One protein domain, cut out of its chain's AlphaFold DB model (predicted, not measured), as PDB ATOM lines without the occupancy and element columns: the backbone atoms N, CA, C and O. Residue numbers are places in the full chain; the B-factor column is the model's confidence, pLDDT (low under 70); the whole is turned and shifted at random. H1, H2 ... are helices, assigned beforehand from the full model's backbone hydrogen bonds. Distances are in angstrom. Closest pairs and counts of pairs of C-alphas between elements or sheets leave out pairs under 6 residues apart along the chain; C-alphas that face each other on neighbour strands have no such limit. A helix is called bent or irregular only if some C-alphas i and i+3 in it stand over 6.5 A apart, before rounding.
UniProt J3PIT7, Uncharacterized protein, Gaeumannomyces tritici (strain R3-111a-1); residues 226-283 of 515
ATOM      1  N   ASP A 226      37.602  71.166 125.516       59.53
ATOM      2  CA  ASP A 226      38.795  70.314 125.594       59.53
ATOM      3  C   ASP A 226      39.833  70.930 126.580       59.53
ATOM      4  O   ASP A 226      41.031  70.816 126.350       59.53
ATOM      5  N   GLY A 227      39.376  71.645 127.624       66.00
ATOM      6  CA  GLY A 227      40.032  72.512 128.594       66.00
ATOM      7  C   GLY A 227      40.717  73.712 127.949       66.00
ATOM      8  O   GLY A 227      41.796  74.120 128.390       66.00
ATOM      9  N   GLY A 228      40.144  74.247 126.867       80.81
ATOM     10  CA  GLY A 228      40.704  75.371 126.134       80.81
ATOM     11  C   GLY A 228      42.022  75.046 125.418       80.81
ATOM     12  O   GLY A 228      42.323  73.909 125.053       80.81
ATOM     13  N   PHE A 229      42.835  76.078 125.160       81.94
ATOM     14  CA  PHE A 229      44.154  75.883 124.543       81.94
ATOM     15  C   PHE A 229      45.090  75.022 125.403       81.94
ATOM     16  O   PHE A 229      45.735  74.141 124.840       81.94
ATOM     17  N   PRO A 230      45.163  75.211 126.737       85.88
ATOM     18  CA  PRO A 230      46.098  74.457 127.566       85.88
ATOM     19  C   PRO A 230      45.873  72.945 127.516       85.88
ATOM     20  O   PRO A 230      46.822  72.191 127.312       85.88
ATOM     21  N   ALA A 231      44.632  72.474 127.629       83.19
ATOM     22  CA  ALA A 231      44.382  71.037 127.590       83.19
ATOM     23  C   ALA A 231      44.450  70.455 126.166       83.19
ATOM     24  O   ALA A 231      44.857  69.298 126.011       83.19
ATOM     25  N   TYR A 232      44.232  71.266 125.122       83.56
ATOM     26  CA  TYR A 232      44.637  70.908 123.761       83.56
ATOM     27  C   TYR A 232      46.151  70.660 123.658       83.56
ATOM     28  O   TYR A 232      46.566  69.654 123.077       83.56
ATOM     29  N   LEU A 233      46.979  71.535 124.239       87.38
ATOM     30  CA  LEU A 233      48.433  71.358 124.255       87.38
ATOM     31  C   LEU A 233      48.841  70.111 125.042       87.38
ATOM     32  O   LEU A 233      49.654  69.334 124.554       87.38
ATOM     33  N   GLU A 234      48.238  69.855 126.202       88.12
ATOM     34  CA  GLU A 234      48.496  68.625 126.964       88.12
ATOM     35  C   GLU A 234      48.089  67.364 126.189       88.12
ATOM     36  O   GLU A 234      48.807  66.360 126.193       88.12
ATOM     37  N   ALA A 235      46.980  67.409 125.445       83.50
ATOM     38  CA  ALA A 235      46.604  66.329 124.540       83.50
ATOM     39  C   ALA A 235      47.630  66.145 123.407       83.50
ATOM     40  O   ALA A 235      47.954  65.005 123.070       83.50
ATOM     41  N   GLN A 236      48.184  67.233 122.858       84.69
ATOM     42  CA  GLN A 236      49.275  67.159 121.880       84.69
ATOM     43  C   GLN A 236      50.557  66.590 122.495       84.69
ATOM     44  O   GLN A 236      51.166  65.718 121.888       84.69
ATOM     45  N   LYS A 237      50.937  66.977 123.717       88.50
ATOM     46  CA  LYS A 237      52.099  66.394 124.408       88.50
ATOM     47  C   LYS A 237      51.950  64.885 124.583       88.50
ATOM     48  O   LYS A 237      52.877  64.135 124.279       88.50
ATOM     49  N   ARG A 238      50.772  64.423 125.020       85.25
ATOM     50  CA  ARG A 238      50.462  62.985 125.118       85.25
ATOM     51  C   ARG A 238      50.541  62.295 123.758       85.25
ATOM     52  O   ARG A 238      51.128  61.223 123.661       85.25
ATOM     53  N   TYR A 239      50.002  62.919 122.711       82.31
ATOM     54  CA  TYR A 239      50.101  62.416 121.341       82.31
ATOM     55  C   TYR A 239      51.564  62.289 120.891       82.31
ATOM     56  O   TYR A 239      51.962  61.236 120.403       82.31
ATOM     57  N   LEU A 240      52.389  63.315 121.113       86.00
ATOM     58  CA  LEU A 240      53.796  63.303 120.719       86.00
ATOM     59  C   LEU A 240      54.567  62.163 121.393       86.00
ATOM     60  O   LEU A 240      55.237  61.394 120.706       86.00
ATOM     61  N   LYS A 241      54.404  62.008 122.713       85.75
ATOM     62  CA  LYS A 241      55.014  60.913 123.489       85.75
ATOM     63  C   LYS A 241      54.567  59.536 123.010       85.75
ATOM     64  O   LYS A 241      55.343  58.591 123.043       85.75
ATOM     65  N   ARG A 242      53.313  59.425 122.574       77.88
ATOM     66  CA  ARG A 242      52.728  58.157 122.147       77.88
ATOM     67  C   ARG A 242      53.163  57.744 120.750       77.88
ATOM     68  O   ARG A 242      53.490  56.583 120.553       77.88
ATOM     69  N   TYR A 243      53.134  58.657 119.783       74.06
ATOM     70  CA  TYR A 243      53.249  58.297 118.366       74.06
ATOM     71  C   TYR A 243      54.655  58.457 117.794       74.06
ATOM     72  O   TYR A 243      54.965  57.835 116.781       74.06
ATOM     73  N   TYR A 244      55.535  59.203 118.455       77.75
ATOM     74  CA  TYR A 244      56.912  59.371 118.003       77.75
ATOM     75  C   TYR A 244      57.880  58.535 118.843       77.75
ATOM     76  O   TYR A 244      57.620  58.237 120.006       77.75
ATOM     77  N   SER A 245      59.010  58.145 118.247       82.19
ATOM     78  CA  SER A 245      60.143  57.608 119.012       82.19
ATOM     79  C   SER A 245      60.575  58.629 120.062       82.19
ATOM     80  O   SER A 245      60.531  59.821 119.755       82.19
ATOM     81  N   GLU A 246      61.075  58.184 121.213       83.94
ATOM     82  CA  GLU A 246      61.490  59.037 122.338       83.94
ATOM     83  C   GLU A 246      62.269  60.283 121.891       83.94
ATOM     84  O   GLU A 246      61.806  61.399 122.092       83.94
ATOM     85  N   ARG A 247      63.343  60.110 121.112       85.38
ATOM     86  CA  ARG A 247      64.152  61.222 120.580       85.38
ATOM     87  C   ARG A 247      63.361  62.237 119.739       85.38
ATOM     88  O   ARG A 247      63.626  63.437 119.774       85.38
ATOM     89  N   VAL A 248      62.429  61.761 118.914       85.94
ATOM     90  CA  VAL A 248      61.592  62.631 118.069       85.94
ATOM     91  C   VAL A 248      60.503  63.295 118.909       85.94
ATOM     92  O   VAL A 248      60.232  64.477 118.708       85.94
ATOM     93  N   ALA A 249      59.918  62.566 119.861       88.56
ATOM     94  CA  ALA A 249      58.955  63.097 120.810       88.56
ATOM     95  C   ALA A 249      59.585  64.214 121.651       88.56
ATOM     96  O   ALA A 249      59.022  65.296 121.701       88.56
ATOM     97  N   GLU A 250      60.772  64.004 122.223       91.00
ATOM     98  CA  GLU A 250      61.531  65.009 122.981       91.00
ATOM     99  C   GLU A 250      61.782  66.273 122.164       91.00
ATOM    100  O   GLU A 250      61.473  67.372 122.618       91.00
ATOM    101  N   LYS A 251      62.267  66.128 120.922       91.44
ATOM    102  CA  LYS A 251      62.475  67.275 120.029       91.44
ATOM    103  C   LYS A 251      61.168  68.035 119.787       91.44
ATOM    104  O   LYS A 251      61.137  69.257 119.884       91.44
ATOM    105  N   LYS A 252      60.082  67.319 119.480       88.88
ATOM    106  CA  LYS A 252      58.766  67.911 119.201       88.88
ATOM    107  C   LYS A 252      58.128  68.543 120.439       88.88
ATOM    108  O   LYS A 252      57.415  69.533 120.307       88.88
ATOM    109  N   LEU A 253      58.372  67.979 121.619       92.75
ATOM    110  CA  LEU A 253      57.941  68.531 122.899       92.75
ATOM    111  C   LEU A 253      58.710  69.808 123.219       92.75
ATOM    112  O   LEU A 253      58.072  70.794 123.556       92.75
ATOM    113  N   ALA A 254      60.032  69.824 123.031       91.31
ATOM    114  CA  ALA A 254      60.842  71.025 123.206       91.31
ATOM    115  C   ALA A 254      60.417  72.139 122.233       91.31
ATOM    116  O   ALA A 254      60.253  73.281 122.651       91.31
ATOM    117  N   GLU A 255      60.155  71.806 120.960       90.56
ATOM    118  CA  GLU A 255      59.573  72.740 119.981       90.56
ATOM    119  C   GLU A 255      58.234  73.306 120.496       90.56
ATOM    120  O   GLU A 255      58.055  74.522 120.544       90.56
ATOM    121  N   LEU A 256      57.325  72.434 120.947       90.75
ATOM    122  CA  LEU A 256      56.012  72.817 121.472       90.75
ATOM    123  C   LEU A 256      56.093  73.665 122.755       90.75
ATOM    124  O   LEU A 256      55.268  74.553 122.947       90.75
ATOM    125  N   GLU A 257      57.046  73.385 123.642       91.38
ATOM    126  CA  GLU A 257      57.275  74.146 124.876       91.38
ATOM    127  C   GLU A 257      57.917  75.506 124.591       91.38
ATOM    128  O   GLU A 257      57.572  76.483 125.253       91.38
ATOM    129  N   SER A 258      58.801  75.582 123.590       91.75
ATOM    130  CA  SER A 258      59.451  76.833 123.184       91.75
ATOM    131  C   SER A 258      58.515  77.784 122.435       91.75
ATOM    132  O   SER A 258      58.564  78.990 122.664       91.75
ATOM    133  N   ASP A 259      57.633  77.253 121.582       91.50
ATOM    134  CA  ASP A 259      56.607  78.026 120.889       91.50
ATOM    135  C   ASP A 259      55.270  77.265 120.844       91.50
ATOM    136  O   ASP A 259      54.937  76.604 119.849       91.50
ATOM    137  N   PRO A 260      54.435  77.402 121.891       88.12
ATOM    138  CA  PRO A 260      53.093  76.834 121.895       88.12
ATOM    139  C   PRO A 260      52.206  77.392 120.776       88.12
ATOM    140  O   PRO A 260      51.273  76.717 120.332       88.12
ATOM    141  N   SER A 261      52.475  78.616 120.304       87.19
ATOM    142  CA  SER A 261      51.647  79.300 119.306       87.19
ATOM    143  C   SER A 261      51.711  78.632 117.928       87.19
ATOM    144  O   SER A 261      50.725  78.682 117.189       87.19
ATOM    145  N   SER A 262      52.782  77.885 117.639       83.31
ATOM    146  CA  SER A 262      52.899  77.029 116.449       83.31
ATOM    147  C   SER A 262      51.735  76.030 116.297       83.31
ATOM    148  O   SER A 262      51.334  75.689 115.181       83.31
ATOM    149  N   TYR A 263      51.103  75.626 117.406       83.62
ATOM    150  CA  TYR A 263      49.944  74.726 117.423       83.62
ATOM    151  C   TYR A 263      48.588  75.448 117.409       83.62
ATOM    152  O   TYR A 263      47.542  74.790 117.336       83.62
ATOM    153  N   LYS A 264      48.577  76.786 117.425       85.94
ATOM    154  CA  LYS A 264      47.353  77.597 117.382       85.94
ATOM    155  C   LYS A 264      46.593  77.383 116.076       85.94
ATOM    156  O   LYS A 264      45.424  77.025 116.128       85.94
ATOM    157  N   LYS A 265      47.277  77.451 114.926       82.75
ATOM    158  CA  LYS A 265      46.677  77.196 113.603       82.75
ATOM    159  C   LYS A 265      46.068  75.792 113.500       82.75
ATOM    160  O   LYS A 265      45.001  75.604 112.923       82.75
ATOM    161  N   ALA A 266      46.727  74.792 114.090       80.25
ATOM    162  CA  ALA A 266      46.207  73.426 114.132       80.25
ATOM    163  C   ALA A 266      44.935  73.313 114.995       80.25
ATOM    164  O   ALA A 266      44.016  72.571 114.640       80.25
ATOM    165  N   ARG A 267      44.855  74.060 116.105       82.75
ATOM    166  CA  ARG A 267      43.641  74.157 116.925       82.75
ATOM    167  C   ARG A 267      42.530  74.926 116.219       82.75
ATOM    168  O   ARG A 267      41.409  74.435 116.204       82.75
ATOM    169  N   GLU A 268      42.834  76.073 115.620       83.50
ATOM    170  CA  GLU A 268      41.883  76.875 114.840       83.50
ATOM    171  C   GLU A 268      41.268  76.021 113.727       83.50
ATOM    172  O   GLU A 268      40.052  75.885 113.669       83.50
ATOM    173  N   GLY A 269      42.080  75.282 112.962       81.12
ATOM    174  CA  GLY A 269      41.567  74.350 111.952       81.12
ATOM    175  C   GLY A 269      40.698  73.215 112.523       81.12
ATOM    176  O   GLY A 269      39.781  72.734 111.852       81.12
ATOM    177  N   LYS A 270      40.934  72.771 113.768       78.62
ATOM    178  CA  LYS A 270      40.035  71.828 114.465       78.62
ATOM    179  C   LYS A 270      38.727  72.499 114.897       78.62
ATOM    180  O   LYS A 270      37.677  71.865 114.798       78.62
ATOM    181  N   GLN A 271      38.780  73.751 115.342       79.88
ATOM    182  CA  GLN A 271      37.610  74.533 115.746       79.88
ATOM    183  C   GLN A 271      36.731  74.900 114.551       79.88
ATOM    184  O   GLN A 271      35.536  74.631 114.593       79.88
ATOM    185  N   GLU A 272      37.310  75.419 113.468       79.62
ATOM    186  CA  GLU A 272      36.620  75.686 112.200       79.62
ATOM    187  C   GLU A 272      35.935  74.424 111.681       79.62
ATOM    188  O   GLU A 272      34.762  74.440 111.312       79.62
ATOM    189  N   ARG A 273      36.630  73.282 111.739       76.56
ATOM    190  CA  ARG A 273      36.031  71.995 111.389       76.56
ATOM    191  C   ARG A 273      34.866  71.643 112.306       76.56
ATOM    192  O   ARG A 273      33.852  71.177 111.804       76.56
ATOM    193  N   ARG A 274      34.967  71.845 113.623       80.38
ATOM    194  CA  ARG A 274      33.834  71.610 114.535       80.38
ATOM    195  C   ARG A 274      32.659  72.538 114.251       80.38
ATOM    196  O   ARG A 274      31.529  72.070 114.261       80.38
ATOM    197  N   GLN A 275      32.910  73.806 113.943       79.44
ATOM    198  CA  GLN A 275      31.867  74.749 113.534       79.44
ATOM    199  C   GLN A 275      31.199  74.312 112.227       79.44
ATOM    200  O   GLN A 275      29.975  74.307 112.140       79.44
ATOM    201  N   TRP A 276      31.986  73.861 111.247       82.00
ATOM    202  CA  TRP A 276      31.470  73.270 110.014       82.00
ATOM    203  C   TRP A 276      30.615  72.031 110.309       82.00
ATOM    204  O   TRP A 276      29.508  71.904 109.800       82.00
ATOM    205  N   GLN A 277      31.086  71.131 111.176       76.88
ATOM    206  CA  GLN A 277      30.341  69.930 111.563       76.88
ATOM    207  C   GLN A 277      29.023  70.268 112.242       76.88
ATOM    208  O   GLN A 277      28.024  69.648 111.906       76.88
ATOM    209  N   ARG A 278      29.012  71.255 113.142       77.62
ATOM    210  CA  ARG A 278      27.773  71.797 113.693       77.62
ATOM    211  C   ARG A 278      26.880  72.227 112.541       77.62
ATOM    212  O   ARG A 278      25.896  71.563 112.272       77.62
ATOM    213  N   HIS A 279      27.293  73.216 111.758       76.50
ATOM    214  CA  HIS A 279      26.461  73.793 110.702       76.50
ATOM    215  C   HIS A 279      25.869  72.769 109.713       76.50
ATOM    216  O   HIS A 279      24.700  72.868 109.357       76.50
ATOM    217  N   TYR A 280      26.650  71.775 109.280       73.06
ATOM    218  CA  TYR A 280      26.243  70.848 108.217       73.06
ATOM    219  C   TYR A 280      25.768  69.471 108.702       73.06
ATOM    220  O   TYR A 280      25.301  68.681 107.878       73.06
ATOM    221  N   CYS A 281      25.913  69.129 109.987       74.12
ATOM    222  CA  CYS A 281      25.592  67.790 110.502       74.12
ATOM    223  C   CYS A 281      24.529  67.766 111.611       74.12
ATOM    224  O   CYS A 281      24.404  66.754 112.299       74.12
ATOM    225  N   TYR A 282      23.728  68.824 111.754       78.38
ATOM    226  CA  TYR A 282      22.509  68.789 112.569       78.38
ATOM    227  C   TYR A 282      21.489  67.775 112.041       78.38
ATOM    228  O   TYR A 282      21.466  67.427 110.852       78.38
ATOM    229  N   GLU A 283      20.632  67.293 112.945       79.06
ATOM    230  CA  GLU A 283      19.433  66.558 112.560       79.06
ATOM    231  C   GLU A 283      18.669  67.385 111.518       79.06
ATOM    232  O   GLU A 283      18.320  68.544 111.729       79.06
TER     233      GLU A 283
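This is residues 226 to 283 of the 515 residues of an uncharacterized protein of Gaeumannomyces tritici (strain R3-111a-1) (UniProt J3PIT7). Two helices, H1 and H2, make a short hairpin side by side, and a third and longer helix, H3, leaves the end of H2, passes the first turns of H1 with its own first turns, and carries on as a long arm. Residues 268 to 283 of that arm stick out with nothing beside them, and the arm makes most of the length of 45 by 20 by 17 A. The printed part has 58 residues with three named helices, in the order H1, H2, H3, and no named strand; the class is all helix. The whole is loose, with a radius of gyration of the C-alphas of 13.8 A.

Start at Gly 228, whose C-alpha is at (40.704, 75.371, 126.134); from there H1, residues 228 to 243, runs 22.6 A to Tyr 243. Two residues later H2 begins, residues 246 to 258, and covers 17.9 A from Glu 246 to Ser 258, whose C-alpha is at (59.451, 76.833, 123.184). After one more residue look for H3, residues 260 to 281, which runs 31.1 A and ends with C-alpha 281 at (25.592, 67.790, 110.502). H3 is irregular, but only just: C-alphas 262 and 265 are 6.8 A apart.

Look first at H1 and H2, a helical hairpin: they touch at a shallow tilt of 19 degrees and run opposite ways. H1 touches H2 with residues 237 to 243 alone, and H2 touches H1 with residues 249 to 253 alone; their closest C-alphas, those of Leu 240 and Ala 249, are 5.2 A apart. Near the other end of H1, residues 229 to 233 alone touch residues 260 to 267 of H3, with the closest C-alphas those of Leu 233 and Pro 260, 7.6 A apart. These two helices are about perpendicular, at 76 degrees. H2 and H3 are close but not clearly touching: their closest C-alphas, those of Leu 256 and Ser 262, are 7.3 A apart, and their lines are about perpendicular at 89 degrees. In the backbones of H1 and H2 every O i to N i+4 pair is within hydrogen-bond range; in H3 it is 15 of 18.

The two C-alphas farthest apart are those of Arg 247 and Glu 283, at 45.7 A. Residues 268 to 283, of which 268 to 281 belong to H3, stand free; without them the body has 42 residues and spans 27 by 18 by 13 A. The links H1 to H2 and H2 to H3 are both tight, and the printed part has no cut. In the B-factor column you will find a mean pLDDT of 82.9 over the printed part, with residues 226 to 227 under 70.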